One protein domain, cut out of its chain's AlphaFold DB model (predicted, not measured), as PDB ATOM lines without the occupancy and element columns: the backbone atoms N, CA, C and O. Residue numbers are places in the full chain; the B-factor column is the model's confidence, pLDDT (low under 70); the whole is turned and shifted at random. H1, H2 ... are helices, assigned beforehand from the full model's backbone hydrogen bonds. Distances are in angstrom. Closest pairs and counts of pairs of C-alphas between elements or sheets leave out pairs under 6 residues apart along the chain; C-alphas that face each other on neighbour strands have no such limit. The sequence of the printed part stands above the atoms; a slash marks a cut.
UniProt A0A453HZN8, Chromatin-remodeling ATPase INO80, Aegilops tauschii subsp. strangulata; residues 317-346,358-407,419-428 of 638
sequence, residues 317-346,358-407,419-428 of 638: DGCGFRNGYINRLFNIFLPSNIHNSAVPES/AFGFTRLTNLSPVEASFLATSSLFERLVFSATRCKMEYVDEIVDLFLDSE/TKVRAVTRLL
ATOM      1  N   ASP A 317      31.343  19.286 -26.811       46.84
ATOM      2  CA  ASP A 317      32.605  19.659 -26.166       46.84
ATOM      3  C   ASP A 317      33.068  18.822 -24.953       46.84
ATOM      4  O   ASP A 317      32.706  19.027 -23.797       46.84
ATOM      5  N   GLY A 318      33.979  17.880 -25.234       52.12
ATOM      6  CA  GLY A 318      34.882  17.264 -24.251       52.12
ATOM      7  C   GLY A 318      34.493  15.868 -23.748       52.12
ATOM      8  O   GLY A 318      35.321  14.955 -23.791       52.12
ATOM      9  N   CYS A 319      33.248  15.656 -23.308       47.88
ATOM     10  CA  CYS A 319      32.861  14.408 -22.623       47.88
ATOM     11  C   CYS A 319      32.685  13.196 -23.558       47.88
ATOM     12  O   CYS A 319      33.248  12.133 -23.289       47.88
ATOM     13  N   GLY A 320      31.989  13.350 -24.691       52.41
ATOM     14  CA  GLY A 320      31.819  12.265 -25.675       52.41
ATOM     15  C   GLY A 320      33.136  11.843 -26.343       52.41
ATOM     16  O   GLY A 320      33.375  10.655 -26.569       52.41
ATOM     17  N   PHE A 321      34.039  12.805 -26.571       57.19
ATOM     18  CA  PHE A 321      35.394  12.538 -27.054       57.19
ATOM     19  C   PHE A 321      36.171  11.676 -26.056       57.19
ATOM     20  O   PHE A 321      36.692  10.625 -26.421       57.19
ATOM     21  N   ARG A 322      36.197  12.054 -24.774       59.94
ATOM     22  CA  ARG A 322      36.948  11.311 -23.755       59.94
ATOM     23  C   ARG A 322      36.445   9.871 -23.591       59.94
ATOM     24  O   ARG A 322      37.262   8.954 -23.565       59.94
ATOM     25  N   ASN A 323      35.128   9.659 -23.566       64.31
ATOM     26  CA  ASN A 323      34.543   8.316 -23.461       64.31
ATOM     27  C   ASN A 323      34.811   7.456 -24.706       64.31
ATOM     28  O   ASN A 323      35.107   6.270 -24.579       64.31
ATOM     29  N   GLY A 324      34.767   8.041 -25.907       67.88
ATOM     30  CA  GLY A 324      35.049   7.327 -27.154       67.88
ATOM     31  C   GLY A 324      36.481   6.788 -27.228       67.88
ATOM     32  O   GLY A 324      36.671   5.611 -27.528       67.88
ATOM     33  N   TYR A 325      37.485   7.613 -26.905       73.69
ATOM     34  CA  TYR A 325      38.894   7.190 -26.897       73.69
ATOM     35  C   TYR A 325      39.192   6.195 -25.769       73.69
ATOM     36  O   TYR A 325      39.887   5.208 -26.000       73.69
ATOM     37  N   ILE A 326      38.646   6.406 -24.566       77.06
ATOM     38  CA  ILE A 326      38.848   5.477 -23.445       77.06
ATOM     39  C   ILE A 326      38.228   4.113 -23.754       77.06
ATOM     40  O   ILE A 326      38.900   3.097 -23.604       77.06
ATOM     41  N   ASN A 327      36.993   4.076 -24.260       73.94
ATOM     42  CA  ASN A 327      36.292   2.812 -24.489       73.94
ATOM     43  C   ASN A 327      36.754   2.077 -25.759       73.94
ATOM     44  O   ASN A 327      36.682   0.848 -25.788       73.94
ATOM     45  N   ARG A 328      37.227   2.793 -26.798       74.69
ATOM     46  CA  ARG A 328      37.622   2.193 -28.092       74.69
ATOM     47  C   ARG A 328      39.123   2.070 -28.339       74.69
ATOM     48  O   ARG A 328      39.498   1.222 -29.137       74.69
ATOM     49  N   LEU A 329      39.965   2.907 -27.732       75.94
ATOM     50  CA  LEU A 329      41.414   2.916 -27.994       75.94
ATOM     51  C   LEU A 329      42.223   2.539 -26.749       75.94
ATOM     52  O   LEU A 329      43.079   1.664 -26.826       75.94
ATOM     53  N   PHE A 330      41.912   3.125 -25.589       81.19
ATOM     54  CA  PHE A 330      42.604   2.849 -24.320       81.19
ATOM     55  C   PHE A 330      41.881   1.820 -23.440       81.19
ATOM     56  O   PHE A 330      41.967   1.866 -22.213       81.19
ATOM     57  N   ASN A 331      41.172   0.876 -24.058       86.00
ATOM     58  CA  ASN A 331      40.494  -0.192 -23.340       86.00
ATOM     59  C   ASN A 331      41.349  -1.465 -23.352       86.00
ATOM     60  O   ASN A 331      41.565  -2.092 -24.392       86.00
ATOM     61  N   ILE A 332      41.820  -1.883 -22.178       88.88
ATOM     62  CA  ILE A 332      42.585  -3.130 -22.026       88.88
ATOM     63  C   ILE A 332      41.760  -4.372 -22.383       88.88
ATOM     64  O   ILE A 332      42.328  -5.408 -22.708       88.88
ATOM     65  N   PHE A 333      40.429  -4.257 -22.370       88.56
ATOM     66  CA  PHE A 333      39.502  -5.334 -22.689       88.56
ATOM     67  C   PHE A 333      39.067  -5.359 -24.158       88.56
ATOM     68  O   PHE A 333      38.115  -6.057 -24.492       88.56
ATOM     69  N   LEU A 334      39.715  -4.615 -25.059       88.44
ATOM     70  CA  LEU A 334      39.482  -4.786 -26.498       88.44
ATOM     71  C   LEU A 334      39.893  -6.201 -26.935       88.44
ATOM     72  O   LEU A 334      40.958  -6.662 -26.516       88.44
ATOM     73  N   PRO A 335      39.127  -6.880 -27.813       88.88
ATOM     74  CA  PRO A 335      39.449  -8.245 -28.231       88.88
ATOM     75  C   PRO A 335      40.860  -8.380 -28.818       88.88
ATOM     76  O   PRO A 335      41.545  -9.361 -28.545       88.88
ATOM     77  N   SER A 336      41.322  -7.367 -29.561       87.81
ATOM     78  CA  SER A 336      42.683  -7.285 -30.108       87.81
ATOM     79  C   SER A 336      43.750  -7.197 -29.014       87.81
ATOM     80  O   SER A 336      44.755  -7.899 -29.067       87.81
ATOM     81  N   ASN A 337      43.515  -6.377 -27.987       87.25
ATOM     82  CA  ASN A 337      44.454  -6.177 -26.882       87.25
ATOM     83  C   ASN A 337      44.527  -7.422 -25.983       87.25
ATOM     84  O   ASN A 337      45.617  -7.833 -25.583       87.25
ATOM     85  N   ILE A 338      43.380  -8.063 -25.726       87.44
ATOM     86  CA  ILE A 338      43.303  -9.343 -25.011       87.44
ATOM     87  C   ILE A 338      44.030 -10.431 -25.811       87.44
ATOM     88  O   ILE A 338      44.821 -11.174 -25.234       87.44
ATOM     89  N   HIS A 339      43.809 -10.511 -27.128       85.88
ATOM     90  CA  HIS A 339      44.454 -11.506 -27.987       85.88
ATOM     91  C   HIS A 339      45.980 -11.356 -27.998       85.88
ATOM     92  O   HIS A 339      46.675 -12.324 -27.703       85.88
ATOM     93  N   ASN A 340      46.491 -10.143 -28.229       84.69
ATOM     94  CA  ASN A 340      47.931  -9.860 -28.255       84.69
ATOM     95  C   ASN A 340      48.608 -10.125 -26.897       84.69
ATOM     96  O   ASN A 340      49.786 -10.468 -26.838       84.69
ATOM     97  N   SER A 341      47.869  -9.981 -25.790       84.06
ATOM     98  CA  SER A 341      48.357 -10.307 -24.444       84.06
ATOM     99  C   SER A 341      48.279 -11.808 -24.128       84.06
ATOM    100  O   SER A 341      49.136 -12.336 -23.424       84.06
ATOM    101  N   ALA A 342      47.263 -12.511 -24.636       80.50
ATOM    102  CA  ALA A 342      47.089 -13.949 -24.433       80.50
ATOM    103  C   ALA A 342      48.002 -14.793 -25.343       80.50
ATOM    104  O   ALA A 342      48.374 -15.911 -24.979       80.50
ATOM    105  N   VAL A 343      48.349 -14.275 -26.527       74.50
ATOM    106  CA  VAL A 343      49.221 -14.907 -27.522       74.50
ATOM    107  C   VAL A 343      50.307 -13.902 -27.920       74.50
ATOM    108  O   VAL A 343      50.095 -13.112 -28.837       74.50
ATOM    109  N   PRO A 344      51.466 -13.877 -27.241       68.12
ATOM    110  CA  PRO A 344      52.553 -13.006 -27.673       68.12
ATOM    111  C   PRO A 344      53.070 -13.461 -29.049       68.12
ATOM    112  O   PRO A 344      53.416 -14.632 -29.225       68.12
ATOM    113  N   GLU A 345      53.132 -12.549 -30.026       62.31
ATOM    114  CA  GLU A 345      53.764 -12.809 -31.326       62.31
ATOM    115  C   GLU A 345      55.266 -13.068 -31.123       62.31
ATOM    116  O   GLU A 345      56.034 -12.195 -30.712       62.31
ATOM    117  N   SER A 346      55.704 -14.301 -31.382       54.84
ATOM    118  CA  SER A 346      57.097 -14.709 -31.226       54.84
ATOM    119  C   SER A 346      57.968 -14.106 -32.332       54.84
ATOM    120  O   SER A 346      57.990 -14.621 -33.449       54.84
ATOM    121  N   ALA A 358      49.094 -10.776 -19.251       81.50
ATOM    122  CA  ALA A 358      48.072 -10.602 -18.215       81.50
ATOM    123  C   ALA A 358      46.765 -11.376 -18.490       81.50
ATOM    124  O   ALA A 358      46.098 -11.798 -17.549       81.50
ATOM    125  N   PHE A 359      46.422 -11.613 -19.762       84.12
ATOM    126  CA  PHE A 359      45.217 -12.348 -20.169       84.12
ATOM    127  C   PHE A 359      45.451 -13.833 -20.501       84.12
ATOM    128  O   PHE A 359      44.554 -14.486 -21.035       84.12
ATOM    129  N   GLY A 360      46.609 -14.412 -20.157       77.50
ATOM    130  CA  GLY A 360      46.908 -15.831 -20.413       77.50
ATOM    131  C   GLY A 360      45.919 -16.816 -19.765       77.50
ATOM    132  O   GLY A 360      45.682 -17.898 -20.301       77.50
ATOM    133  N   PHE A 361      45.265 -16.416 -18.666       80.12
ATOM    134  CA  PHE A 361      44.254 -17.223 -17.972       80.12
ATOM    135  C   PHE A 361      42.978 -17.459 -18.795       80.12
ATOM    136  O   PHE A 361      42.285 -18.437 -18.538       80.12
ATOM    137  N   THR A 362      42.671 -16.615 -19.788       79.12
ATOM    138  CA  THR A 362      41.460 -16.753 -20.626       79.12
ATOM    139  C   THR A 362      41.412 -18.099 -21.356       79.12
ATOM    140  O   THR A 362      40.350 -18.705 -21.494       79.12
ATOM    141  N   ARG A 363      42.588 -18.627 -21.719       73.38
ATOM    142  CA  ARG A 363      42.745 -19.978 -22.270       73.38
ATOM    143  C   ARG A 363      42.370 -21.053 -21.257       73.38
ATOM    144  O   ARG A 363      41.732 -22.020 -21.632       73.38
ATOM    145  N   LEU A 364      42.732 -20.875 -19.986       73.00
ATOM    146  CA  LEU A 364      42.450 -21.828 -18.907       73.00
ATOM    147  C   LEU A 364      41.004 -21.776 -18.415       73.00
ATOM    148  O   LEU A 364      40.584 -22.704 -17.736       73.00
ATOM    149  N   THR A 365      40.266 -20.703 -18.712       70.69
ATOM    150  CA  THR A 365      38.853 -20.524 -18.342       70.69
ATOM    151  C   THR A 365      37.887 -20.837 -19.494       70.69
ATOM    152  O   THR A 365      36.683 -20.633 -19.346       70.69
ATOM    153  N   ASN A 366      38.392 -21.350 -20.629       73.00
ATOM    154  CA  ASN A 366      37.626 -21.609 -21.856       73.00
ATOM    155  C   ASN A 366      36.773 -20.393 -22.273       73.00
ATOM    156  O   ASN A 366      35.595 -20.524 -22.611       73.00
ATOM    157  N   LEU A 367      37.352 -19.191 -22.182       79.12
ATOM    158  CA  LEU A 367      36.753 -17.946 -22.660       79.12
ATOM    159  C   LEU A 367      37.518 -17.467 -23.890       79.12
ATOM    160  O   LEU A 367      38.742 -17.329 -23.867       79.12
ATOM    161  N   SER A 368      36.797 -17.157 -24.960       84.88
ATOM    162  CA  SER A 368      37.381 -16.474 -26.108       84.88
ATOM    163  C   SER A 368      37.720 -15.014 -25.761       84.88
ATOM    164  O   SER A 368      37.072 -14.408 -24.901       84.88
ATOM    165  N   PRO A 369      38.694 -14.387 -26.449       85.88
ATOM    166  CA  PRO A 369      38.992 -12.964 -26.264       85.88
ATOM    167  C   PRO A 369      37.775 -12.051 -26.481       85.88
ATOM    168  O   PRO A 369      37.653 -11.017 -25.827       85.88
ATOM    169  N   VAL A 370      36.857 -12.447 -27.371       88.31
ATOM    170  CA  VAL A 370      35.606 -11.725 -27.642       88.31
ATOM    171  C   VAL A 370      34.625 -11.869 -26.477       88.31
ATOM    172  O   VAL A 370      34.076 -10.868 -26.029       88.31
ATOM    173  N   GLU A 371      34.447 -13.072 -25.927       87.19
ATOM    174  CA  GLU A 371      33.609 -13.287 -24.737       87.19
ATOM    175  C   GLU A 371      34.181 -12.583 -23.500       87.19
ATOM    176  O   GLU A 371      33.432 -11.997 -22.726       87.19
ATOM    177  N   ALA A 372      35.505 -12.588 -23.318       86.31
ATOM    178  CA  ALA A 372      36.161 -11.876 -22.221       86.31
ATOM    179  C   ALA A 372      35.978 -10.350 -22.343       86.31
ATOM    180  O   ALA A 372      35.699  -9.674 -21.351       86.31
ATOM    181  N   SER A 373      36.073  -9.819 -23.567       88.81
ATOM    182  CA  SER A 373      35.771  -8.417 -23.874       88.81
ATOM    183  C   SER A 373      34.310  -8.069 -23.588       88.81
ATOM    184  O   SER A 373      34.015  -7.065 -22.929       88.81
ATOM    185  N   PHE A 374      33.392  -8.933 -24.025       88.12
ATOM    186  CA  PHE A 374      31.966  -8.805 -23.760       88.12
ATOM    187  C   PHE A 374      31.684  -8.822 -22.257       88.12
ATOM    188  O   PHE A 374      31.048  -7.909 -21.752       88.12
ATOM    189  N   LEU A 375      32.216  -9.775 -21.493       86.38
ATOM    190  CA  LEU A 375      32.026  -9.843 -20.040       86.38
ATOM    191  C   LEU A 375      32.573  -8.622 -19.297       86.38
ATOM    192  O   LEU A 375      32.021  -8.245 -18.269       86.38
ATOM    193  N   ALA A 376      33.635  -7.989 -19.797       85.69
ATOM    194  CA  ALA A 376      34.179  -6.783 -19.185       85.69
ATOM    195  C   ALA A 376      33.319  -5.537 -19.452       85.69
ATOM    196  O   ALA A 376      33.203  -4.676 -18.578       85.69
ATOM    197  N   THR A 377      32.708  -5.446 -20.636       83.94
ATOM    198  CA  THR A 377      31.988  -4.248 -21.109       83.94
ATOM    199  C   THR A 377      30.470  -4.330 -20.949       83.94
ATOM    200  O   THR A 377      29.811  -3.299 -20.858       83.94
ATOM    201  N   SER A 378      29.925  -5.540 -20.865       85.12
ATOM    202  CA  SER A 378      28.492  -5.811 -20.760       85.12
ATOM    203  C   SER A 378      27.895  -5.370 -19.430       85.12
ATOM    204  O   SER A 378      28.569  -5.323 -18.390       85.12
ATOM    205  N   SER A 379      26.592  -5.098 -19.470       84.81
ATOM    206  CA  SER A 379      25.766  -4.833 -18.296       84.81
ATOM    207  C   SER A 379      25.616  -6.077 -17.412       84.81
ATOM    208  O   SER A 379      25.832  -7.214 -17.835       84.81
ATOM    209  N   LEU A 380      25.195  -5.883 -16.161       84.50
ATOM    210  CA  LEU A 380      24.973  -6.989 -15.221       84.50
ATOM    211  C   LEU A 380      23.936  -7.991 -15.768       84.50
ATOM    212  O   LEU A 380      24.125  -9.198 -15.644       84.50
ATOM    213  N   PHE A 381      22.889  -7.506 -16.444       79.06
ATOM    214  CA  PHE A 381      21.867  -8.359 -17.058       79.06
ATOM    215  C   PHE A 381      22.418  -9.204 -18.205       79.06
ATOM    216  O   PHE A 381      22.190 -10.406 -18.232       79.06
ATOM    217  N   GLU A 382      23.194  -8.615 -19.108       81.94
ATOM    218  CA  GLU A 382      23.853  -9.347 -20.195       81.94
ATOM    219  C   GLU A 382      24.824 -10.414 -19.668       81.94
ATOM    220  O   GLU A 382      24.846 -11.535 -20.176       81.94
ATOM    221  N   ARG A 383      25.561 -10.117 -18.587       85.25
ATOM    222  CA  ARG A 383      26.410 -11.109 -17.902       85.25
ATOM    223  C   ARG A 383      25.593 -12.241 -17.288       85.25
ATOM    224  O   ARG A 383      26.022 -13.389 -17.342       85.25
ATOM    225  N   LEU A 384      24.423 -11.942 -16.721       80.62
ATOM    226  CA  LEU A 384      23.508 -12.963 -16.199       80.62
ATOM    227  C   LEU A 384      22.966 -13.856 -17.319       80.62
ATOM    228  O   LEU A 384      22.924 -15.069 -17.144       80.62
ATOM    229  N   VAL A 385      22.609 -13.287 -18.477       78.75
ATOM    230  CA  VAL A 385      22.209 -14.062 -19.667       78.75
ATOM    231  C   VAL A 385      23.353 -14.958 -20.133       78.75
ATOM    232  O   VAL A 385      23.159 -16.154 -20.355       78.75
ATOM    233  N   PHE A 386      24.564 -14.411 -20.227       80.75
ATOM    234  CA  PHE A 386      25.756 -15.170 -20.594       80.75
ATOM    235  C   PHE A 386      26.049 -16.304 -19.600       80.75
ATOM    236  O   PHE A 386      26.329 -17.431 -19.995       80.75
ATOM    237  N   SER A 387      25.911 -16.052 -18.298       78.50
ATOM    238  CA  SER A 387      26.073 -17.084 -17.271       78.50
ATOM    239  C   SER A 387      24.989 -18.162 -17.365       78.50
ATOM    240  O   SER A 387      25.311 -19.346 -17.343       78.50
ATOM    241  N   ALA A 388      23.721 -17.783 -17.533       72.38
ATOM    242  CA  ALA A 388      22.610 -18.729 -17.631       72.38
ATOM    243  C   ALA A 388      22.707 -19.635 -18.871       72.38
ATOM    244  O   ALA A 388      22.311 -20.800 -18.825       72.38
ATOM    245  N   THR A 389      23.238 -19.106 -19.976       72.06
ATOM    246  CA  THR A 389      23.487 -19.874 -21.204       72.06
ATOM    247  C   THR A 389      24.677 -20.816 -21.045       72.06
ATOM    248  O   THR A 389      24.560 -21.994 -21.382       72.06
ATOM    249  N   ARG A 390      25.774 -20.351 -20.432       72.38
ATOM    250  CA  ARG A 390      26.950 -21.175 -20.106       72.38
ATOM    251  C   ARG A 390      26.638 -22.331 -19.159       72.38
ATOM    252  O   ARG A 390      26.989 -23.456 -19.487       72.38
ATOM    253  N   CYS A 391      25.905 -22.106 -18.067       65.12
ATOM    254  CA  CYS A 391      25.544 -23.182 -17.131       65.12
ATOM    255  C   CYS A 391      24.733 -24.312 -17.796       65.12
ATOM    256  O   CYS A 391      24.817 -25.463 -17.380       65.12
ATOM    257  N   LYS A 392      23.946 -24.010 -18.839       59.53
ATOM    258  CA  LYS A 392      23.225 -25.037 -19.611       59.53
ATOM    259  C   LYS A 392      24.135 -25.780 -20.588       59.53
ATOM    260  O   LYS A 392      23.952 -26.979 -20.768       59.53
ATOM    261  N   MET A 393      25.105 -25.096 -21.198       61.56
ATOM    262  CA  MET A 393      26.116 -25.753 -22.034       61.56
ATOM    263  C   MET A 393      27.022 -26.666 -21.205       61.56
ATOM    264  O   MET A 393      27.303 -27.768 -21.650       61.56
ATOM    265  N   GLU A 394      27.397 -26.267 -19.985       58.44
ATOM    266  CA  GLU A 394      28.180 -27.101 -19.059       58.44
ATOM    267  C   GLU A 394      27.460 -28.416 -18.716       58.44
ATOM    268  O   GLU A 394      28.098 -29.459 -18.693       58.44
ATOM    269  N   TYR A 395      26.131 -28.403 -18.558       55.38
ATOM    270  CA  TYR A 395      25.335 -29.625 -18.365       55.38
ATOM    271  C   TYR A 395      25.352 -30.559 -19.590       55.38
ATOM    272  O   TYR A 395      25.426 -31.778 -19.450       55.38
ATOM    273  N   VAL A 396      25.283 -30.001 -20.803       54.09
ATOM    274  CA  VAL A 396      25.349 -30.788 -22.048       54.09
ATOM    275  C   VAL A 396      26.758 -31.334 -22.268       54.09
ATOM    276  O   VAL A 396      26.901 -32.501 -22.620       54.09
ATOM    277  N   ASP A 397      27.785 -30.524 -22.008       58.31
ATOM    278  CA  ASP A 397      29.187 -30.937 -22.059       58.31
ATOM    279  C   ASP A 397      29.478 -32.031 -21.021       58.31
ATOM    280  O   ASP A 397      30.120 -33.013 -21.366       58.31
ATOM    281  N   GLU A 398      28.939 -31.945 -19.797       59.00
ATOM    282  CA  GLU A 398      29.027 -33.019 -18.795       59.00
ATOM    283  C   GLU A 398      28.404 -34.332 -19.290       59.00
ATOM    284  O   GLU A 398      28.988 -35.396 -19.097       59.00
ATOM    285  N   ILE A 399      27.242 -34.274 -19.951       54.62
ATOM    286  CA  ILE A 399      26.595 -35.459 -20.536       54.62
ATOM    287  C   ILE A 399      27.447 -36.037 -21.669       54.62
ATOM    288  O   ILE A 399      27.685 -37.241 -21.699       54.62
ATOM    289  N   VAL A 400      27.916 -35.199 -22.594       57.22
ATOM    290  CA  VAL A 400      28.730 -35.626 -23.742       57.22
ATOM    291  C   VAL A 400      30.077 -36.185 -23.284       57.22
ATOM    292  O   VAL A 400      30.528 -37.194 -23.815       57.22
ATOM    293  N   ASP A 401      30.692 -35.588 -22.268       55.88
ATOM    294  CA  ASP A 401      31.950 -36.060 -21.699       55.88
ATOM    295  C   ASP A 401      31.758 -37.371 -20.900       55.88
ATOM    296  O   ASP A 401      32.612 -38.245 -20.983       55.88
ATOM    297  N   LEU A 402      30.616 -37.581 -20.222       59.38
ATOM    298  CA  LEU A 402      30.235 -38.888 -19.647       59.38
ATOM    299  C   LEU A 402      30.077 -39.974 -20.725       59.38
ATOM    300  O   LEU A 402      30.434 -41.128 -20.488       59.38
ATOM    301  N   PHE A 403      29.553 -39.617 -21.904       54.59
ATOM    302  CA  PHE A 403      29.483 -40.528 -23.049       54.59
ATOM    303  C   PHE A 403      30.879 -40.820 -23.627       54.59
ATOM    304  O   PHE A 403      31.192 -41.980 -23.886       54.59
ATOM    305  N   LEU A 404      31.746 -39.812 -23.765       56.91
ATOM    306  CA  LEU A 404      33.112 -39.971 -24.286       56.91
ATOM    307  C   LEU A 404      34.041 -40.736 -23.328       56.91
ATOM    308  O   LEU A 404      34.880 -41.501 -23.790       56.91
ATOM    309  N   ASP A 405      33.870 -40.593 -22.011       57.28
ATOM    310  CA  ASP A 405      34.603 -41.392 -21.017       57.28
ATOM    311  C   ASP A 405      34.147 -42.870 -21.011       57.28
ATOM    312  O   ASP A 405      34.864 -43.737 -20.506       57.28
ATOM    313  N   SER A 406      32.971 -43.178 -21.582       54.25
ATOM    314  CA  SER A 406      32.444 -44.548 -21.710       54.25
ATOM    315  C   SER A 406      32.895 -45.271 -22.989       54.25
ATOM    316  O   SER A 406      33.040 -46.495 -22.978       54.25
ATOM    317  N   GLU A 407      33.185 -44.531 -24.064       48.31
ATOM    318  CA  GLU A 407      33.749 -45.061 -25.309       48.31
ATOM    319  C   GLU A 407      35.260 -44.809 -25.346       48.31
ATOM    320  O   GLU A 407      35.765 -43.836 -25.902       48.31
ATOM    321  N   THR A 419      41.260 -31.080 -24.266       52.84
ATOM    322  CA  THR A 419      40.904 -31.894 -23.091       52.84
ATOM    323  C   THR A 419      41.663 -31.466 -21.834       52.84
ATOM    324  O   THR A 419      41.062 -31.406 -20.763       52.84
ATOM    325  N   LYS A 420      42.944 -31.078 -21.938       54.56
ATOM    326  CA  LYS A 420      43.709 -30.502 -20.813       54.56
ATOM    327  C   LYS A 420      43.160 -29.151 -20.366       54.56
ATOM    328  O   LYS A 420      42.993 -28.934 -19.169       54.56
ATOM    329  N   VAL A 421      42.854 -28.257 -21.305       54.84
ATOM    330  CA  VAL A 421      42.239 -26.957 -21.006       54.84
ATOM    331  C   VAL A 421      40.868 -27.149 -20.356       54.84
ATOM    332  O   VAL A 421      40.602 -26.536 -19.326       54.84
ATOM    333  N   ARG A 422      40.046 -28.070 -20.878       58.12
ATOM    334  CA  ARG A 422      38.735 -28.436 -20.318       58.12
ATOM    335  C   ARG A 422      38.850 -29.098 -18.933       58.12
ATOM    336  O   ARG A 422      38.011 -28.886 -18.061       58.12
ATOM    337  N   ALA A 423      39.908 -29.862 -18.671       53.75
ATOM    338  CA  ALA A 423      40.186 -30.417 -17.345       53.75
ATOM    339  C   ALA A 423      40.612 -29.334 -16.335       53.75
ATOM    340  O   ALA A 423      40.192 -29.364 -15.178       53.75
ATOM    341  N   VAL A 424      41.401 -28.346 -16.769       59.06
ATOM    342  CA  VAL A 424      41.816 -27.217 -15.925       59.06
ATOM    343  C   VAL A 424      40.655 -26.256 -15.660       59.06
ATOM    344  O   VAL A 424      40.492 -25.828 -14.519       59.06
ATOM    345  N   THR A 425      39.781 -25.989 -16.641       56.62
ATOM    346  CA  THR A 425      38.533 -25.247 -16.392       56.62
ATOM    347  C   THR A 425      37.668 -25.947 -15.360       56.62
ATOM    348  O   THR A 425      37.187 -25.293 -14.442       56.62
ATOM    349  N   ARG A 426      37.501 -27.275 -15.462       56.16
ATOM    350  CA  ARG A 426      36.750 -28.062 -14.472       56.16
ATOM    351  C   ARG A 426      37.366 -27.926 -13.080       56.16
ATOM    352  O   ARG A 426      36.641 -27.769 -12.104       56.16
ATOM    353  N   LEU A 427      38.694 -27.939 -12.970       57.81
ATOM    354  CA  LEU A 427      39.390 -27.799 -11.687       57.81
ATOM    355  C   LEU A 427      39.263 -26.390 -11.082       57.81
ATOM    356  O   LEU A 427      39.193 -26.260  -9.863       57.81
ATOM    357  N   LEU A 428      39.219 -25.349 -11.917       55.00
ATOM    358  CA  LEU A 428      39.146 -23.951 -11.480       55.00
ATOM    359  C   LEU A 428      37.714 -23.436 -11.260       55.00
ATOM    360  O   LEU A 428      37.519 -22.561 -10.419       55.00
TER     361      LEU A 428
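This is residues 317 to 346, 358 to 407 and 419 to 428 of the 638 residues of the protein "Chromatin-remodeling ATPase INO80" of Aegilops tauschii subsp. strangulata (UniProt A0A453HZN8). A loose gathering of short helices, H2, H3 and H4, with H6 packed on H3; residues 317 to 326 stick out at one end, and much of the long H5 stands free. The 90 printed residues include six named helices, H1 to H6 in order, and no named strand: all helix, loose, radius of gyration of the C-alphas 17.1 A, spans 64 by 38 by 17 A.

H1, residues 319 to 328, touches no helix. H2, residues 335 to 342, touches H4, residues 369 to 377, closest C-alphas Pro 335 and Pro 369, 5.1 A. H3, residues 361 to 364, touches H6, residues 419 to 428, closest C-alphas Leu 364 and Val 421, 5.5 A. In H5, residues 380 to 404, 20 of 21 O i to N i+4 pairs are within hydrogen-bond range.

H1 begins at C-alpha 319 (32.861, 14.408, -22.623). H5 spans 35.2 A. H6 ends at C-alpha 428 (39.146, -23.951, -11.480).

Cuts leave C-alphas 346 and 358 16.4 A apart, and 407 and 419 15.1 A. In 38 residues pLDDT is under 70.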